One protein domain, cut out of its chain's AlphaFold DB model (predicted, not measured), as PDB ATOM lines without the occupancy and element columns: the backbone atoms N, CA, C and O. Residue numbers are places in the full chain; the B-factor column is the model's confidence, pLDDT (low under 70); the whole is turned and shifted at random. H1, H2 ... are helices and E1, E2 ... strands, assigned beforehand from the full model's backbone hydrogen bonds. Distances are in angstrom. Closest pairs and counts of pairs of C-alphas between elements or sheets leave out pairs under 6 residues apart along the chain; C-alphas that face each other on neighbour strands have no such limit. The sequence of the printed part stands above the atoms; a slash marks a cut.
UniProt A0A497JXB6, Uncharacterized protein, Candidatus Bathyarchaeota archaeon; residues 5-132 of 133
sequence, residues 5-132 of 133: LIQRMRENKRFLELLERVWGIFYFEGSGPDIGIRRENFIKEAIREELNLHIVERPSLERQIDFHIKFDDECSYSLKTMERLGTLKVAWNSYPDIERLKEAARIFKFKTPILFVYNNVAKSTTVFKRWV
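AT A GLANCE: This is residues 5 to 132 of the 133 residues of an uncharacterized protein of Candidatus Bathyarchaeota archaeon (UniProt A0A497JXB6). A twisted sheet of four strands has the long helix H3 running slantwise over one face, while H2 packs on the last part of H3, residues 46 to 51, and H1 makes a corner with H2. H4 lies off to one side of this body between a long loop and a shorter one, with residues 94 to 100 sticking out free; the last stretch, residues 119 to 132, has no named element and folds back past E4. The printed part has 128 residues, with four named helices and four named strands in the order H1 H2 H3 E1 E2 E3 H4 E4. The sheet runs E1 E2 E3 E4 and is mixed, E3 and E4 parallel and the others antiparallel; the class is mixed, helices and strands. The whole is compact, with a radius of gyration of the C-alphas of 15.5 A and spans of 45 by 36 by 25 A.

HOW THE PARTS SIT: Start at H1, residues 5 to 11, and pass by a tight link into H2, residues 13 to 22; the two only just touch, with 3 pairs of C-alphas within 8 A, and only at the corner, closest at Met 9 and Phe 15, 6.6 A. Their lines are about perpendicular, at 75 degrees. Next find H3, residues 34 to 51, which with H2 makes a helical hairpin. H3 touches H2 with residues 46 to 51 alone, its closest C-alphas being those of Phe 15 and Glu 50, 5.9 A apart, at a shallow tilt of 22 degrees, opposite ways. Look then at E1, residues 54 to 56, E2, residues 67 to 70, and E3, residues 74 to 82: they form a meander, each strand the antiparallel neighbour of the one before. N 56 and O 68 are within hydrogen-bond range at 2.9 A, as are N 69 and O 75 at 2.8 A. E3 is staggered, pairing with E2 over residues 74 to 77 and with E4, residues 114 to 118, over residues 78 to 82; N 115 and O 78 are 2.8 A apart. H3 is on this sheet at a height of 5.4 A, in two layers, a helix on one face of a sheet. It lies over E3, slantwise to the strands at 52 degrees on the local plane, and its C-alpha closest to E3 is that of Gly 36, 6.8 A from that of Thr 81. H1 only grazes the sheet, with residues 5 to 6. H4, residues 98 to 107, is not on the sheet and touches no helix. E3, H4 and E4 form a strand-helix-strand unit, two parallel neighbour strands with a helix between, with a right-handed crossover. In H1, H2, H3 and H4 every O i to N i+4 pair is within hydrogen-bond range.

IN THESE COORDINATES: Find C-alpha 5 at (180.890, 113.431, 149.800), where H1 begins; it is 10.1 A long. H2 and H4 each measure 14.4 A. H3 runs 24.8 A from C-alpha 34 at (193.545, 104.492, 130.691). E1 and E2 are 6.4 A and 10.3 A long, E3 25.9 A. E4, 12.3 A, ends at C-alpha 118, at (195.618, 106.861, 147.050).

THE WHOLE: The C-alphas farthest apart are those of Arg 14 and Asp 97, at 45.6 A. The printed part has no cut. The links from H2 to H3, 11 residues, and from E3 to H4, 15 residues, are long. The mean pLDDT of the printed part is 78.0; look for values under 70 at residues 27 to 33, 59 to 61, 91 to 96 and 120 to 132.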
ATOM      1  N   LEU A   5     180.460 114.689 150.406       90.94
ATOM      2  CA  LEU A   5     180.890 113.431 149.800       90.94
ATOM      3  C   LEU A   5     181.803 112.661 150.758       90.94
ATOM      4  O   LEU A   5     181.554 111.492 151.044       90.94
ATOM      5  N   ILE A   6     182.815 113.327 151.320       88.12
ATOM      6  CA  ILE A   6     183.746 112.685 152.263       88.12
ATOM      7  C   ILE A   6     183.025 112.181 153.510       88.12
ATOM      8  O   ILE A   6     183.361 111.111 154.018       88.12
ATOM      9  N   GLN A   7     182.039 112.923 154.008       89.44
ATOM     10  CA  GLN A   7     181.237 112.481 155.139       89.44
ATOM     11  C   GLN A   7     180.494 111.178 154.814       89.44
ATOM     12  O   GLN A   7     180.664 110.196 155.538       89.44
ATOM     13  N   ARG A   8     179.775 111.122 153.684       91.25
ATOM     14  CA  ARG A   8     179.055 109.912 153.246       91.25
ATOM     15  C   ARG A   8     179.981 108.716 153.040       91.25
ATOM     16  O   ARG A   8     179.655 107.609 153.456       91.25
ATOM     17  N   MET A   9     181.155 108.938 152.450       91.44
ATOM     18  CA  MET A   9     182.158 107.885 152.253       91.44
ATOM     19  C   MET A   9     182.661 107.321 153.587       91.44
ATOM     20  O   MET A   9     182.829 106.115 153.716       91.44
ATOM     21  N   ARG A  10     182.892 108.178 154.591       88.06
ATOM     22  CA  ARG A  10     183.364 107.751 155.920       88.06
ATOM     23  C   ARG A  10     182.315 106.971 156.704       88.06
ATOM     24  O   ARG A  10     182.679 106.094 157.479       88.06
ATOM     25  N   GLU A  11     181.045 107.312 156.528       92.00
ATOM     26  CA  GLU A  11     179.920 106.657 157.201       92.00
ATOM     27  C   GLU A  11     179.562 105.306 156.554       92.00
ATOM     28  O   GLU A  11     178.969 104.447 157.208       92.00
ATOM     29  N   ASN A  12     179.966 105.069 155.300       92.31
ATOM     30  CA  ASN A  12     179.675 103.836 154.572       92.31
ATOM     31  C   ASN A  12     180.874 102.869 154.543       92.31
ATOM     32  O   ASN A  12     181.729 102.912 153.657       92.31
ATOM     33  N   LYS A  13     180.900 101.931 155.496       90.00
ATOM     34  CA  LYS A  13     181.958 100.910 155.611       90.00
ATOM     35  C   LYS A  13     182.095 100.031 154.362       90.00
ATOM     36  O   LYS A  13     183.215  99.724 153.962       90.00
ATOM     37  N   ARG A  14     180.978  99.666 153.724       90.81
ATOM     38  CA  ARG A  14     180.964  98.818 152.523       90.81
ATOM     39  C   ARG A  14     181.653  99.505 151.348       90.81
ATOM     40  O   ARG A  14     182.463  98.883 150.669       90.81
ATOM     41  N   PHE A  15     181.390 100.793 151.151       91.19
ATOM     42  CA  PHE A  15     182.049 101.592 150.122       91.19
ATOM     43  C   PHE A  15     183.574 101.650 150.329       91.19
ATOM     44  O   PHE A  15     184.338 101.496 149.376       91.19
ATOM     45  N   LEU A  16     184.031 101.820 151.574       88.88
ATOM     46  CA  LEU A  16     185.464 101.823 151.898       88.88
ATOM     47  C   LEU A  16     186.123 100.464 151.620       88.88
ATOM     48  O   LEU A  16     187.176 100.415 150.987       88.88
ATOM     49  N   GLU A  17     185.486  99.369 152.035       88.56
ATOM     50  CA  GLU A  17     185.965  98.004 151.774       88.56
ATOM     51  C   GLU A  17     186.018  97.693 150.271       88.56
ATOM     52  O   GLU A  17     186.960  97.059 149.790       88.56
ATOM     53  N   LEU A  18     185.028  98.161 149.508       89.06
ATOM     54  CA  LEU A  18     184.987  98.015 148.057       89.06
ATOM     55  C   LEU A  18     186.182  98.720 147.395       89.06
ATOM     56  O   LEU A  18     186.863  98.117 146.562       89.06
ATOM     57  N   LEU A  19     186.461  99.968 147.789       86.31
ATOM     58  CA  LEU A  19     187.595 100.734 147.267       86.31
ATOM     59  C   LEU A  19     188.938 100.054 147.545       86.31
ATOM     60  O   LEU A  19     189.794 100.015 146.663       86.31
ATOM     61  N   GLU A  20     189.114  99.487 148.738       83.81
ATOM     62  CA  GLU A  20     190.337  98.766 149.098       83.81
ATOM     63  C   GLU A  20     190.522  97.496 148.259       83.81
ATOM     64  O   GLU A  20     191.620  97.227 147.767       83.81
ATOM     65  N   ARG A  21     189.446  96.731 148.041       84.44
ATOM     66  CA  ARG A  21     189.497  95.474 147.277       84.44
ATOM     67  C   ARG A  21     189.727  95.698 145.789       84.44
ATOM     68  O   ARG A  21     190.500  94.963 145.176       84.44
ATOM     69  N   VAL A  22     189.067  96.694 145.199       83.06
ATOM     70  CA  VAL A  22     189.176  96.942 143.756       83.06
ATOM     71  C   VAL A  22     190.539  97.515 143.372       83.06
ATOM     72  O   VAL A  22     190.958  97.388 142.223       83.06
ATOM     73  N   TRP A  23     191.254  98.140 144.316       79.50
ATOM     74  CA  TRP A  23     192.487  98.854 143.995       79.50
ATOM     75  C   TRP A  23     193.538  97.952 143.336       79.50
ATOM     76  O   TRP A  23     194.232  98.383 142.418       79.50
ATOM     77  N   GLY A  24     193.598  96.678 143.744       71.00
ATOM     78  CA  GLY A  24     194.457  95.665 143.127       71.00
ATOM     79  C   GLY A  24     193.995  95.196 141.740       71.00
ATOM     80  O   GLY A  24     194.823  94.780 140.936       71.00
ATOM     81  N   ILE A  25     192.699  95.297 141.426       74.94
ATOM     82  CA  ILE A  25     192.111  94.834 140.156       74.94
ATOM     83  C   ILE A  25     192.487  95.768 139.004       74.94
ATOM     84  O   ILE A  25     192.804  95.298 137.913       74.94
ATOM     85  N   PHE A  26     192.565  97.081 139.254       72.56
ATOM     86  CA  PHE A  26     192.944  98.065 138.229       72.56
ATOM     87  C   PHE A  26     194.339  97.848 137.620       72.56
ATOM     88  O   PHE A  26     194.659  98.471 136.611       72.56
ATOM     89  N   TYR A  27     195.159  96.983 138.220       61.91
ATOM     90  CA  TYR A  27     196.503  96.636 137.761       61.91
ATOM     91  C   TYR A  27     196.580  95.397 136.884       61.91
ATOM     92  O   TYR A  27     197.563  95.227 136.165       61.91
ATOM     93  N   PHE A  28     195.567  94.536 136.937       58.59
ATOM     94  CA  PHE A  28     195.554  93.305 136.155       58.59
ATOM     95  C   PHE A  28     195.287  93.576 134.666       58.59
ATOM     96  O   PHE A  28     195.767  92.858 133.797       58.59
ATOM     97  N   GLU A  29     194.568  94.656 134.360       54.84
ATOM     98  CA  GLU A  29     194.062  94.946 133.016       54.84
ATOM     99  C   GLU A  29     194.934  95.939 132.205       54.84
ATOM    100  O   GLU A  29     194.463  96.509 131.215       54.84
ATOM    101  N   GLY A  30     196.193  96.165 132.609       52.94
ATOM    102  CA  GLY A  30     197.199  96.950 131.867       52.94
ATOM    103  C   GLY A  30     197.717  98.211 132.579       52.94
ATOM    104  O   GLY A  30     197.180  98.625 133.599       52.94
ATOM    105  N   SER A  31     198.775  98.832 132.033       52.84
ATOM    106  CA  SER A  31     199.424 100.051 132.555       52.84
ATOM    107  C   SER A  31     199.361 101.215 131.557       52.84
ATOM    108  O   SER A  31     199.864 101.080 130.446       52.84
ATOM    109  N   GLY A  32     198.797 102.369 131.938       60.97
ATOM    110  CA  GLY A  32     198.705 103.546 131.059       60.97
ATOM    111  C   GLY A  32     197.735 104.636 131.549       60.97
ATOM    112  O   GLY A  32     197.126 104.471 132.610       60.97
ATOM    113  N   PRO A  33     197.569 105.752 130.803       57.41
ATOM    114  CA  PRO A  33     196.600 106.818 131.110       57.41
ATOM    115  C   PRO A  33     195.152 106.306 131.239       57.41
ATOM    116  O   PRO A  33     194.369 106.881 131.994       57.41
ATOM    117  N   ASP A  34     194.840 105.174 130.607       71.50
ATOM    118  CA  ASP A  34     193.545 104.492 130.691       71.50
ATOM    119  C   ASP A  34     193.185 104.040 132.112       71.50
ATOM    120  O   ASP A  34     192.005 103.972 132.453       71.50
ATOM    121  N   ILE A  35     194.175 103.790 132.982       79.56
ATOM    122  CA  ILE A  35     193.922 103.441 134.390       79.56
ATOM    123  C   ILE A  35     193.169 104.574 135.100       79.56
ATOM    124  O   ILE A  35     192.278 104.313 135.908       79.56
ATOM    125  N   GLY A  36     193.521 105.833 134.814       80.50
ATOM    126  CA  GLY A  36     192.877 106.993 135.432       80.50
ATOM    127  C   GLY A  36     191.384 107.039 135.115       80.50
ATOM    128  O   GLY A  36     190.574 107.166 136.030       80.50
ATOM    129  N   ILE A  37     191.038 106.834 133.841       82.62
ATOM    130  CA  ILE A  37     189.654 106.799 133.350       82.62
ATOM    131  C   ILE A  37     188.890 105.615 133.953       82.62
ATOM    132  O   ILE A  37     187.764 105.773 134.413       82.62
ATOM    133  N   ARG A  38     189.497 104.422 134.017       84.94
ATOM    134  CA  ARG A  38     188.846 103.241 134.614       84.94
ATOM    135  C   ARG A  38     188.520 103.444 136.087       84.94
ATOM    136  O   ARG A  38     187.425 103.100 136.525       84.94
ATOM    137  N   ARG A  39     189.444 104.030 136.848       87.19
ATOM    138  CA  ARG A  39     189.199 104.374 138.254       87.19
ATOM    139  C   ARG A  39     188.126 105.421 138.410       87.19
ATOM    140  O   ARG A  39     187.337 105.320 139.339       87.19
ATOM    141  N   GLU A  40     188.117 106.418 137.535       89.25
ATOM    142  CA  GLU A  40     187.061 107.418 137.530       89.25
ATOM    143  C   GLU A  40     185.699 106.769 137.322       89.25
ATOM    144  O   GLU A  40     184.820 106.947 138.160       89.25
ATOM    145  N   ASN A  41     185.552 105.958 136.275       88.75
ATOM    146  CA  ASN A  41     184.306 105.255 135.986       88.75
ATOM    147  C   ASN A  41     183.881 104.374 137.160       88.75
ATOM    148  O   ASN A  41     182.744 104.460 137.611       88.75
ATOM    149  N   PHE A  42     184.806 103.590 137.717       90.88
ATOM    150  CA  PHE A  42     184.506 102.765 138.878       90.88
ATOM    151  C   PHE A  42     184.053 103.593 140.084       90.88
ATOM    152  O   PHE A  42     183.070 103.249 140.728       90.88
ATOM    153  N   ILE A  43     184.763 104.675 140.413       91.31
ATOM    154  CA  ILE A  43     184.418 105.522 141.559       91.31
ATOM    155  C   ILE A  43     183.048 106.167 141.337       91.31
ATOM    156  O   ILE A  43     182.269 106.250 142.282       91.31
ATOM    157  N   LYS A  44     182.724 106.567 140.102       92.12
ATOM    158  CA  LYS A  44     181.404 107.103 139.749       92.12
ATOM    159  C   LYS A  44     180.308 106.058 139.972       92.12
ATOM    160  O   LYS A  44     179.331 106.356 140.653       92.12
ATOM    161  N   GLU A  45     180.503 104.826 139.509       93.00
ATOM    162  CA  GLU A  45     179.556 103.730 139.762       93.00
ATOM    163  C   GLU A  45     179.437 103.388 141.251       93.00
ATOM    164  O   GLU A  45     178.336 103.283 141.778       93.00
ATOM    165  N   ALA A  46     180.549 103.305 141.983       92.94
ATOM    166  CA  ALA A  46     180.519 103.032 143.417       92.94
ATOM    167  C   ALA A  46     179.785 104.136 144.200       92.94
ATOM    168  O   ALA A  46     179.068 103.850 145.154       92.94
ATOM    169  N   ILE A  47     179.931 105.404 143.805       93.81
ATOM    170  CA  ILE A  47     179.183 106.523 144.396       93.81
ATOM    171  C   ILE A  47     177.678 106.387 144.109       93.81
ATOM    172  O   ILE A  47     176.871 106.634 145.008       93.81
ATOM    173  N   ARG A  48     177.296 105.977 142.893       93.88
ATOM    174  CA  ARG A  48     175.891 105.740 142.522       93.88
ATOM    175  C   ARG A  48     175.283 104.606 143.341       93.88
ATOM    176  O   ARG A  48     174.288 104.821 144.023       93.88
ATOM    177  N   GLU A  49     175.915 103.440 143.317       94.00
ATOM    178  CA  GLU A  49     175.350 102.201 143.856       94.00
ATOM    179  C   GLU A  49     175.454 102.113 145.384       94.00
ATOM    180  O   GLU A  49     174.498 101.748 146.064       94.00
ATOM    181  N   GLU A  50     176.608 102.465 145.955       94.50
ATOM    182  CA  GLU A  50     176.862 102.236 147.382       94.50
ATOM    183  C   GLU A  50     176.513 103.450 148.243       94.50
ATOM    184  O   GLU A  50     176.107 103.290 149.394       94.50
ATOM    185  N   LEU A  51     176.669 104.672 147.719       93.75
ATOM    186  CA  LEU A  51     176.332 105.899 148.456       93.75
ATOM    187  C   LEU A  51     174.935 106.436 148.112       93.75
ATOM    188  O   LEU A  51     174.480 107.369 148.779       93.75
ATOM    189  N   ASN A  52     174.261 105.845 147.116       93.19
ATOM    190  CA  ASN A  52     172.967 106.286 146.593       93.19
ATOM    191  C   ASN A  52     172.971 107.784 146.228       93.19
ATOM    192  O   ASN A  52     172.054 108.533 146.571       93.19
ATOM    193  N   LEU A  53     174.060 108.240 145.598       93.75
ATOM    194  CA  LEU A  53     174.249 109.630 145.184       93.75
ATOM    195  C   LEU A  53     174.117 109.761 143.668       93.75
ATOM    196  O   LEU A  53     174.702 108.999 142.899       93.75
ATOM    197  N   HIS A  54     173.379 110.777 143.227       92.94
ATOM    198  CA  HIS A  54     173.187 111.025 141.805       92.94
ATOM    199  C   HIS A  54     174.381 111.778 141.209       92.94
ATOM    200  O   HIS A  54     174.699 112.895 141.627       92.94
ATOM    201  N   ILE A  55     175.011 111.173 140.201       91.12
ATOM    202  CA  ILE A  55     176.075 111.799 139.414       91.12
ATOM    203  C   ILE A  55     175.479 112.406 138.152       91.12
ATOM    204  O   ILE A  55     174.934 111.683 137.317       91.12
ATOM    205  N   VAL A  56     175.649 113.719 138.001       89.38
ATOM    206  CA  VAL A  56     175.222 114.464 136.815       89.38
ATOM    207  C   VAL A  56     176.297 114.318 135.740       89.38
ATOM    208  O   VAL A  56     177.429 114.777 135.910       89.38
ATOM    209  N   GLU A  57     175.952 113.665 134.632       78.75
ATOM    210  CA  GLU A  57     176.856 113.530 133.491       78.75
ATOM    211  C   GLU A  57     176.794 114.768 132.595       78.75
ATOM    212  O   GLU A  57     175.723 115.191 132.156       78.75
ATOM    213  N   ARG A  58     177.960 115.356 132.318       77.12
ATOM    214  CA  ARG A  58     178.127 116.477 131.389       77.12
ATOM    215  C   ARG A  58     179.259 116.156 130.405       77.12
ATOM    216  O   ARG A  58     180.159 115.394 130.762       77.12
ATOM    217  N   PRO A  59     179.251 116.723 129.183       66.88
ATOM    218  CA  PRO A  59     180.353 116.557 128.237       66.88
ATOM    219  C   PRO A  59     181.692 116.971 128.872       66.88
ATOM    220  O   PRO A  59     181.797 118.071 129.413       66.88
ATOM    221  N   SER A  60     182.715 116.110 128.795       60.12
ATOM    222  CA  SER A  60     183.984 116.189 129.555       60.12
ATOM    223  C   SER A  60     184.963 117.298 129.126       60.12
ATOM    224  O   SER A  60     186.179 117.180 129.274       60.12
ATOM    225  N   LEU A  61     184.454 118.399 128.573       58.53
ATOM    226  CA  LEU A  61     185.282 119.481 128.037       58.53
ATOM    227  C   LEU A  61     185.721 120.485 129.110       58.53
ATOM    228  O   LEU A  61     186.621 121.295 128.860       58.53
ATOM    229  N   GLU A  62     185.129 120.446 130.307       74.31
ATOM    230  CA  GLU A  62     185.503 121.363 131.376       74.31
ATOM    231  C   GLU A  62     186.783 120.907 132.087       74.31
ATOM    232  O   GLU A  62     186.822 119.949 132.858       74.31
ATOM    233  N   ARG A  63     187.876 121.633 131.827       76.88
ATOM    234  CA  ARG A  63     189.164 121.394 132.486       76.88
ATOM    235  C   ARG A  63     189.008 121.423 134.010       76.88
ATOM    236  O   ARG A  63     188.532 122.410 134.560       76.88
ATOM    237  N   GLN A  64     189.592 120.413 134.660       83.56
ATOM    238  CA  GLN A  64     189.635 120.201 136.117       83.56
ATOM    239  C   GLN A  64     188.349 119.660 136.754       83.56
ATOM    240  O   GLN A  64     188.351 119.491 137.968       83.56
ATOM    241  N   ILE A  65     187.288 119.376 135.998       87.94
ATOM    242  CA  ILE A  65     186.078 118.759 136.553       87.94
ATOM    243  C   ILE A  65     185.923 117.365 135.957       87.94
ATOM    244  O   ILE A  65     185.853 117.213 134.743       87.94
ATOM    245  N   ASP A  66     185.889 116.358 136.827       87.50
ATOM    246  CA  ASP A  66     185.796 114.950 136.427       87.50
ATOM    247  C   ASP A  66     184.342 114.436 136.606       87.50
ATOM    248  O   ASP A  66     183.836 113.627 135.822       87.50
ATOM    249  N   PHE A  67     183.601 114.954 137.596       90.06
ATOM    250  CA  PHE A  67     182.160 114.707 137.737       90.06
ATOM    251  C   PHE A  67     181.455 115.726 138.642       90.06
ATOM    252  O   PHE A  67     182.082 116.495 139.371       90.06
ATOM    253  N   HIS A  68     180.124 115.688 138.613       91.81
ATOM    254  CA  HIS A  68     179.239 116.488 139.454       91.81
ATOM    255  C   HIS A  68     178.339 115.564 140.274       91.81
ATOM    256  O   HIS A  68     177.852 114.562 139.753       91.81
ATOM    257  N   ILE A  69     178.092 115.907 141.535       91.94
ATOM    258  CA  ILE A  69     177.162 115.192 142.412       91.94
ATOM    259  C   ILE A  69     176.024 116.126 142.794       91.94
ATOM    260  O   ILE A  69     176.254 117.273 143.184       91.94
ATOM    261  N   LYS A  70     174.795 115.620 142.712       90.44
ATOM    262  CA  LYS A  70     173.619 116.318 143.218       90.44
ATOM    263  C   LYS A  70     173.394 115.959 144.690       90.44
ATOM    264  O   LYS A  70     173.009 114.834 145.002       90.44
ATOM    265  N   PHE A  71     173.639 116.926 145.573       87.69
ATOM    266  CA  PHE A  71     173.136 116.941 146.949       87.69
ATOM    267  C   PHE A  71     171.899 117.859 146.994       87.69
ATOM    268  O   PHE A  71     171.094 117.837 146.058       87.69
ATOM    269  N   ASP A  72     171.777 118.705 148.021       84.62
ATOM    270  CA  ASP A  72     170.844 119.839 148.016       84.62
ATOM    271  C   ASP A  72     171.182 120.776 146.843       84.62
ATOM    272  O   ASP A  72     170.366 121.000 145.943       84.62
ATOM    273  N   ASP A  73     172.453 121.174 146.757       86.00
ATOM    274  CA  ASP A  73     173.050 121.865 145.615       86.00
ATOM    275  C   ASP A  73     173.927 120.924 144.773       86.00
ATOM    276  O   ASP A  73     174.340 119.844 145.208       86.00
ATOM    277  N   GLU A  74     174.196 121.320 143.529       89.50
ATOM    278  CA  GLU A  74     175.153 120.609 142.679       89.50
ATOM    279  C   GLU A  74     176.583 120.955 143.108       89.50
ATOM    280  O   GLU A  74     176.944 122.126 143.224       89.50
ATOM    281  N   CYS A  75     177.410 119.932 143.313       89.88
ATOM    282  CA  CYS A  75     178.816 120.098 143.648       89.88
ATOM    283  C   CYS A  75     179.697 119.394 142.614       89.88
ATOM    284  O   CYS A  75     179.569 118.190 142.383       89.88
ATOM    285  N   SER A  76     180.596 120.150 141.990       91.00
ATOM    286  CA  SER A  76     181.625 119.618 141.097       91.00
ATOM    287  C   SER A  76     182.797 119.070 141.895       91.00
ATOM    288  O   SER A  76     183.150 119.645 142.927       91.00
ATOM    289  N   TYR A  77     183.449 118.036 141.363       90.44
ATOM    290  CA  TYR A  77     184.669 117.460 141.918       90.44
ATOM    291  C   TYR A  77     185.721 117.227 140.833       90.44
ATOM    292  O   TYR A  77     185.410 116.799 139.716       90.44
ATOM    293  N   SER A  78     186.989 117.432 141.200       89.62
ATOM    294  CA  SER A  78     188.108 116.824 140.483       89.62
ATOM    295  C   SER A  78     188.521 115.527 141.163       89.62
ATOM    296  O   SER A  78     188.826 115.515 142.354       89.62
ATOM    297  N   LEU A  79     188.605 114.438 140.413       88.94
ATOM    298  CA  LEU A  79     189.160 113.180 140.864       88.94
ATOM    299  C   LEU A  79     190.641 113.092 140.526       88.94
ATOM    300  O   LEU A  79     191.081 113.319 139.395       88.94
ATOM    301  N   LYS A  80     191.431 112.693 141.517       87.88
ATOM    302  CA  LYS A  80     192.837 112.359 141.321       87.88
ATOM    303  C   LYS A  80     193.155 111.070 142.059       87.88
ATOM    304  O   LYS A  80     192.925 110.965 143.262       87.88
ATOM    305  N   THR A  81     193.694 110.098 141.328       86.19
ATOM    306  CA  THR A  81     194.056 108.789 141.878       86.19
ATOM    307  C   THR A  81     195.551 108.534 141.744       86.19
ATOM    308  O   THR A  81     196.157 108.873 140.726       86.19
ATOM    309  N   MET A  82     196.166 107.954 142.775       81.50
ATOM    310  CA  MET A  82     197.596 107.629 142.788       81.50
ATOM    311  C   MET A  82     197.865 106.311 143.516       81.50
ATOM    312  O   MET A  82     197.178 105.975 144.471       81.50
ATOM    313  N   GLU A  83     198.904 105.575 143.121       77.50
ATOM    314  CA  GLU A  83     199.299 104.365 143.865       77.50
ATOM    315  C   GLU A  83     199.990 104.631 145.167       77.50
ATOM    316  O   GLU A  83     199.863 103.889 146.128       77.50
ATOM    317  N   ARG A  84     200.836 105.642 145.145       75.38
ATOM    318  CA  ARG A  84     201.655 106.024 146.270       75.38
ATOM    319  C   ARG A  84     201.636 107.529 146.290       75.38
ATOM    320  O   ARG A  84     201.551 108.171 145.240       75.38
ATOM    321  N   LEU A  85     201.699 108.082 147.490       76.62
ATOM    322  CA  LEU A  85     201.841 109.514 147.654       76.62
ATOM    323  C   LEU A  85     203.099 109.978 146.896       76.62
ATOM    324  O   LEU A  85     204.175 109.413 147.075       76.62
ATOM    325  N   GLY A  86     202.952 110.974 146.028       74.25
ATOM    326  CA  GLY A  86     204.020 111.451 145.152       74.25
ATOM    327  C   GLY A  86     203.615 112.730 144.425       74.25
ATOM    328  O   GLY A  86     202.745 113.465 144.890       74.25
ATOM    329  N   THR A  87     204.218 112.995 143.266       76.56
ATOM    330  CA  THR A  87     203.904 114.188 142.469       76.56
ATOM    331  C   THR A  87     202.530 114.075 141.804       76.56
ATOM    332  O   THR A  87     202.323 113.247 140.916       76.56
ATOM    333  N   LEU A  88     201.598 114.942 142.205       76.62
ATOM    334  CA  LEU A  88     200.279 115.063 141.592       76.62
ATOM    335  C   LEU A  88     200.355 115.891 140.298       76.62
ATOM    336  O   LEU A  88     200.801 117.038 140.312       76.62
ATOM    337  N   LYS A  89     199.881 115.335 139.178       74.81
ATOM    338  CA  LYS A  89     199.764 116.072 137.911       74.81
ATOM    339  C   LYS A  89     198.541 116.994 137.945       74.81
ATOM    340  O   LYS A  89     197.421 116.523 138.133       74.81
ATOM    341  N   VAL A  90     198.759 118.288 137.713       73.94
ATOM    342  CA  VAL A  90     197.703 119.321 137.711       73.94
ATOM    343  C   VAL A  90     197.224 119.711 136.305       73.94
ATOM    344  O   VAL A  90     196.114 120.209 136.144       73.94
ATOM    345  N   ALA A  91     198.031 119.444 135.272       68.75
ATOM    346  CA  ALA A  91     197.680 119.663 133.871       68.75
ATOM    347  C   ALA A  91     198.464 118.715 132.946       68.75
ATOM    348  O   ALA A  91     199.596 118.341 133.250       68.75
ATOM    349  N   TRP A  92     197.879 118.376 131.794       61.69
ATOM    350  CA  TRP A  92     198.516 117.607 130.714       61.69
ATOM    351  C   TRP A  92     199.157 118.526 129.665       61.69
ATOM    352  O   TRP A  92     198.968 118.356 128.464       61.69
ATOM    353  N   ASN A  93     199.886 119.548 130.114       66.81
ATOM    354  CA  ASN A  93     200.522 120.485 129.197       66.81
ATOM    355  C   ASN A  93     201.949 120.015 128.901       66.81
ATOM    356  O   ASN A  93     202.802 120.026 129.787       66.81
ATOM    357  N   SER A  94     202.217 119.645 127.652       56.38
ATOM    358  CA  SER A  94     203.575 119.416 127.155       56.38
ATOM    359  C   SER A  94     204.238 120.770 126.891       56.38
ATOM    360  O   SER A  94     204.140 121.302 125.790       56.38
ATOM    361  N   TYR A  95     204.855 121.374 127.910       59.41
ATOM    362  CA  TYR A  95     205.696 122.561 127.716       59.41
ATOM    363  C   TYR A  95     207.166 122.138 127.584       59.41
ATOM    364  O   TYR A  95     207.636 121.369 128.418       59.41
ATOM    365  N   PRO A  96     207.913 122.656 126.591       60.91
ATOM    366  CA  PRO A  96     209.345 122.380 126.461       60.91
ATOM    367  C   PRO A  96     210.202 123.097 127.523       60.91
ATOM    368  O   PRO A  96     211.384 122.800 127.652       60.91
ATOM    369  N   ASP A  97     209.622 124.031 128.285       79.69
ATOM    370  CA  ASP A  97     210.319 124.865 129.269       79.69
ATOM    371  C   ASP A  97     209.922 124.487 130.707       79.69
ATOM    372  O   ASP A  97     208.778 124.670 131.138       79.69
ATOM    373  N   ILE A  98     210.900 123.966 131.450       78.00
ATOM    374  CA  ILE A  98     210.758 123.503 132.834       78.00
ATOM    375  C   ILE A  98     210.441 124.657 133.794       78.00
ATOM    376  O   ILE A  98     209.669 124.461 134.734       78.00
ATOM    377  N   GLU A  99     210.990 125.853 133.585       80.19
ATOM    378  CA  GLU A  99     210.755 126.983 134.492       80.19
ATOM    379  C   GLU A  99     209.331 127.516 134.337       80.19
ATOM    380  O   GLU A  99     208.645 127.759 135.331       80.19
ATOM    381  N   ARG A 100     208.817 127.561 133.103       77.00
ATOM    382  CA  ARG A 100     207.395 127.848 132.855       77.00
ATOM    383  C   ARG A 100     206.467 126.801 133.463       77.00
ATOM    384  O   ARG A 100     205.414 127.166 133.980       77.00
ATOM    385  N   LEU A 101     206.842 125.519 133.442       74.94
ATOM    386  CA  LEU A 101     206.078 124.464 134.116       74.94
ATOM    387  C   LEU A 101     206.064 124.646 135.636       74.94
ATOM    388  O   LEU A 101     205.006 124.511 136.251       74.94
ATOM    389  N   LYS A 102     207.212 124.969 136.243       76.75
ATOM    390  CA  LYS A 102     207.306 125.246 137.684       76.75
ATOM    391  C   LYS A 102     206.456 126.448 138.074       76.75
ATOM    392  O   LYS A 102     205.721 126.368 139.053       76.75
ATOM    393  N   GLU A 103     206.521 127.529 137.304       81.00
ATOM    394  CA  GLU A 103     205.726 128.728 137.563       81.00
ATOM    395  C   GLU A 103     204.228 128.447 137.411       81.00
ATOM    396  O   GLU A 103     203.451 128.734 138.320       81.00
ATOM    397  N   ALA A 104     203.827 127.768 136.330       77.19
ATOM    398  CA  ALA A 104     202.447 127.337 136.125       77.19
ATOM    399  C   ALA A 104     201.940 126.443 137.269       77.19
ATOM    400  O   ALA A 104     200.795 126.588 137.688       77.19
ATOM    401  N   ALA A 105     202.781 125.549 137.799       78.19
ATOM    402  CA  ALA A 105     202.436 124.703 138.937       78.19
ATOM    403  C   ALA A 105     202.276 125.503 140.242       78.19
ATOM    404  O   ALA A 105     201.381 125.195 141.024       78.19
ATOM    405  N   ARG A 106     203.100 126.536 140.474       80.31
ATOM    406  CA  ARG A 106     203.020 127.397 141.671       80.31
ATOM    407  C   ARG A 106     201.751 128.239 141.715       80.31
ATOM    408  O   ARG A 106     201.200 128.447 142.791       80.31
ATOM    409  N   ILE A 107     201.299 128.724 140.562       83.56
ATOM    410  CA  ILE A 107     200.098 129.565 140.463       83.56
ATOM    411  C   ILE A 107     198.817 128.754 140.245       83.56
ATOM    412  O   ILE A 107     197.722 129.321 140.258       83.56
ATOM    413  N   PHE A 108     198.932 127.443 140.010       81.06
ATOM    414  CA  PHE A 108     197.786 126.592 139.735       81.06
ATOM    415  C   PHE A 108     196.843 126.553 140.938       81.06
ATOM    416  O   PHE A 108     197.231 126.181 142.044       81.06
ATOM    417  N   LYS A 109     195.574 126.877 140.695       82.50
ATOM    418  CA  LYS A 109     194.499 126.737 141.674       82.50
ATOM    419  C   LYS A 109     193.436 125.812 141.118       82.50
ATOM    420  O   LYS A 109     192.969 126.001 139.992       82.50
ATOM    421  N   PHE A 110     193.046 124.834 141.928       81.81
ATOM    422  CA  PHE A 110     191.884 124.016 141.623       81.81
ATOM    423  C   PHE A 110     190.627 124.874 141.733       81.81
ATOM    424  O   PHE A 110     190.449 125.598 142.716       81.81
ATOM    425  N   LYS A 111     189.765 124.801 140.717       85.19
ATOM    426  CA  LYS A 111     188.468 125.498 140.705       85.19
ATOM    427  C   LYS A 111     187.398 124.794 141.543       85.19
ATOM    428  O   LYS A 111     186.393 125.398 141.894       85.19
ATOM    429  N   THR A 112     187.616 123.519 141.841       86.19
ATOM    430  CA  THR A 112     186.674 122.602 142.485       86.19
ATOM    431  C   THR A 112     187.401 121.789 143.566       86.19
ATOM    432  O   THR A 112     188.620 121.607 143.467       86.19
ATOM    433  N   PRO A 113     186.702 121.306 144.614       88.00
ATOM    434  CA  PRO A 113     187.264 120.342 145.550       88.00
ATOM    435  C   PRO A 113     187.890 119.129 144.851       88.00
ATOM    436  O   PRO A 113     187.348 118.578 143.892       88.00
ATOM    437  N   ILE A 114     189.031 118.679 145.373       87.56
ATOM    438  CA  ILE A 114     189.703 117.475 144.882       87.56
ATOM    439  C   ILE A 114     189.285 116.288 145.744       87.56
ATOM    440  O   ILE A 114     189.537 116.280 146.952       87.56
ATOM    441  N   LEU A 115     188.729 115.258 145.113       89.38
ATOM    442  CA  LEU A 115     188.681 113.919 145.673       89.38
ATOM    443  C   LEU A 115     190.013 113.227 145.372       89.38
ATOM    444  O   LEU A 115     190.246 112.729 144.269       89.38
ATOM    445  N   PHE A 116     190.916 113.237 146.351       87.25
ATOM    446  CA  PHE A 116     192.202 112.560 146.235       87.25
ATOM    447  C   PHE A 116     192.138 111.173 146.867       87.25
ATOM    448  O   PHE A 116     191.898 111.055 148.070       87.25
ATOM    449  N   VAL A 117     192.373 110.141 146.056       85.12
ATOM    450  CA  VAL A 117     192.367 108.739 146.484       85.12
ATOM    451  C   VAL A 117     193.731 108.131 146.202       85.12
ATOM    452  O   VAL A 117     194.227 108.182 145.075       85.12
ATOM    453  N   TYR A 118     194.354 107.556 147.223       83.44
ATOM    454  CA  TYR A 118     195.618 106.861 147.050       83.44
ATOM    455  C   TYR A 118     195.689 105.599 147.891       83.44
ATOM    456  O   TYR A 118     195.081 105.515 148.959       83.44
ATOM    457  N   ASN A 119     196.466 104.636 147.407       76.75
ATOM    458  CA  ASN A 119     196.746 103.424 148.150       76.75
ATOM    459  C   ASN A 119     197.840 103.685 149.194       76.75
ATOM    460  O   ASN A 119     198.927 104.186 148.895       76.75
ATOM    461  N   ASN A 120     197.540 103.363 150.448       69.75
ATOM    462  CA  ASN A 120     198.498 103.448 151.536       69.75
ATOM    463  C   ASN A 120     198.988 102.044 151.893       69.75
ATOM    464  O   ASN A 120     198.391 101.338 152.697       69.75
ATOM    465  N   VAL A 121     200.118 101.640 151.318       58.56
ATOM    466  CA  VAL A 121     200.681 100.295 151.525       58.56
ATOM    467  C   VAL A 121     201.099 100.050 152.991       58.56
ATOM    468  O   VAL A 121     201.199  98.906 153.417       58.56
ATOM    469  N   ALA A 122     201.312 101.105 153.792       52.34
ATOM    470  CA  ALA A 122     201.757 100.990 155.186       52.34
ATOM    471  C   ALA A 122     200.621 100.735 156.198       52.34
ATOM    472  O   ALA A 122     200.880 100.290 157.315       52.34
ATOM    473  N   LYS A 123     199.372 101.033 155.828       45.06
ATOM    474  CA  LYS A 123     198.148 100.741 156.585       45.06
ATOM    475  C   LYS A 123     197.044 100.645 155.545       45.06
ATOM    476  O   LYS A 123     196.781 101.666 154.921       45.06
ATOM    477  N   SER A 124     196.443  99.473 155.348       37.50
ATOM    478  CA  SER A 124     195.269  99.263 154.486       37.50
ATOM    479  C   SER A 124     194.152 100.238 154.881       37.50
ATOM    480  O   SER A 124     193.375  99.985 155.799       37.50
ATOM    481  N   THR A 125     194.203 101.448 154.342       38.62
ATOM    482  CA  THR A 125     193.341 102.559 154.728       38.62
ATOM    483  C   THR A 125     193.330 103.546 153.578       38.62
ATOM    484  O   THR A 125     194.329 104.219 153.301       38.62
ATOM    485  N   THR A 126     192.181 103.654 152.924       46.81
ATOM    486  CA  THR A 126     191.930 104.708 151.941       46.81
ATOM    487  C   THR A 126     191.826 106.054 152.661       46.81
ATOM    488  O   THR A 126     190.973 106.246 153.528       46.81
ATOM    489  N   VAL A 127     192.709 107.001 152.335       48.78
ATOM    490  CA  VAL A 127     192.729 108.326 152.973       48.78
ATOM    491  C   VAL A 127     192.165 109.367 152.018       48.78
ATOM    492  O   VAL A 127     192.772 109.668 150.993       48.78
ATOM    493  N   PHE A 128     191.055 109.983 152.412       47.62
ATOM    494  CA  PHE A 128     190.477 111.114 151.698       47.62
ATOM    495  C   PHE A 128     190.980 112.428 152.279       47.62
ATOM    496  O   PHE A 128     190.871 112.677 153.482       47.62
ATOM    497  N   LYS A 129     191.507 113.299 151.420       46.38
ATOM    498  CA  LYS A 129     191.841 114.676 151.785       46.38
ATOM    499  C   LYS A 129     191.137 115.630 150.842       46.38
ATOM    500  O   LYS A 129     191.375 115.590 149.640       46.38
ATOM    501  N   ARG A 130     190.329 116.520 151.413       39.66
ATOM    502  CA  ARG A 130     189.857 117.716 150.723       39.66
ATOM    503  C   ARG A 130     190.929 118.791 150.838       39.66
ATOM    504  O   ARG A 130     191.345 119.127 151.944       39.66
ATOM    505  N   TRP A 131     191.326 119.341 149.700       40.53
ATOM    506  CA  TRP A 131     192.047 120.605 149.635       40.53
ATOM    507  C   TRP A 131     191.034 121.701 149.313       40.53
ATOM    508  O   TRP A 131     190.284 121.589 148.343       40.53
ATOM    509  N   VAL A 132     190.964 122.713 150.173       36.88
ATOM    510  CA  VAL A 132     190.205 123.947 149.941       36.88
ATOM    511  C   VAL A 132     191.240 125.055 149.819       36.88
ATOM    512  O   VAL A 132     192.179 125.069 150.616       36.88
TER     513      VAL A 132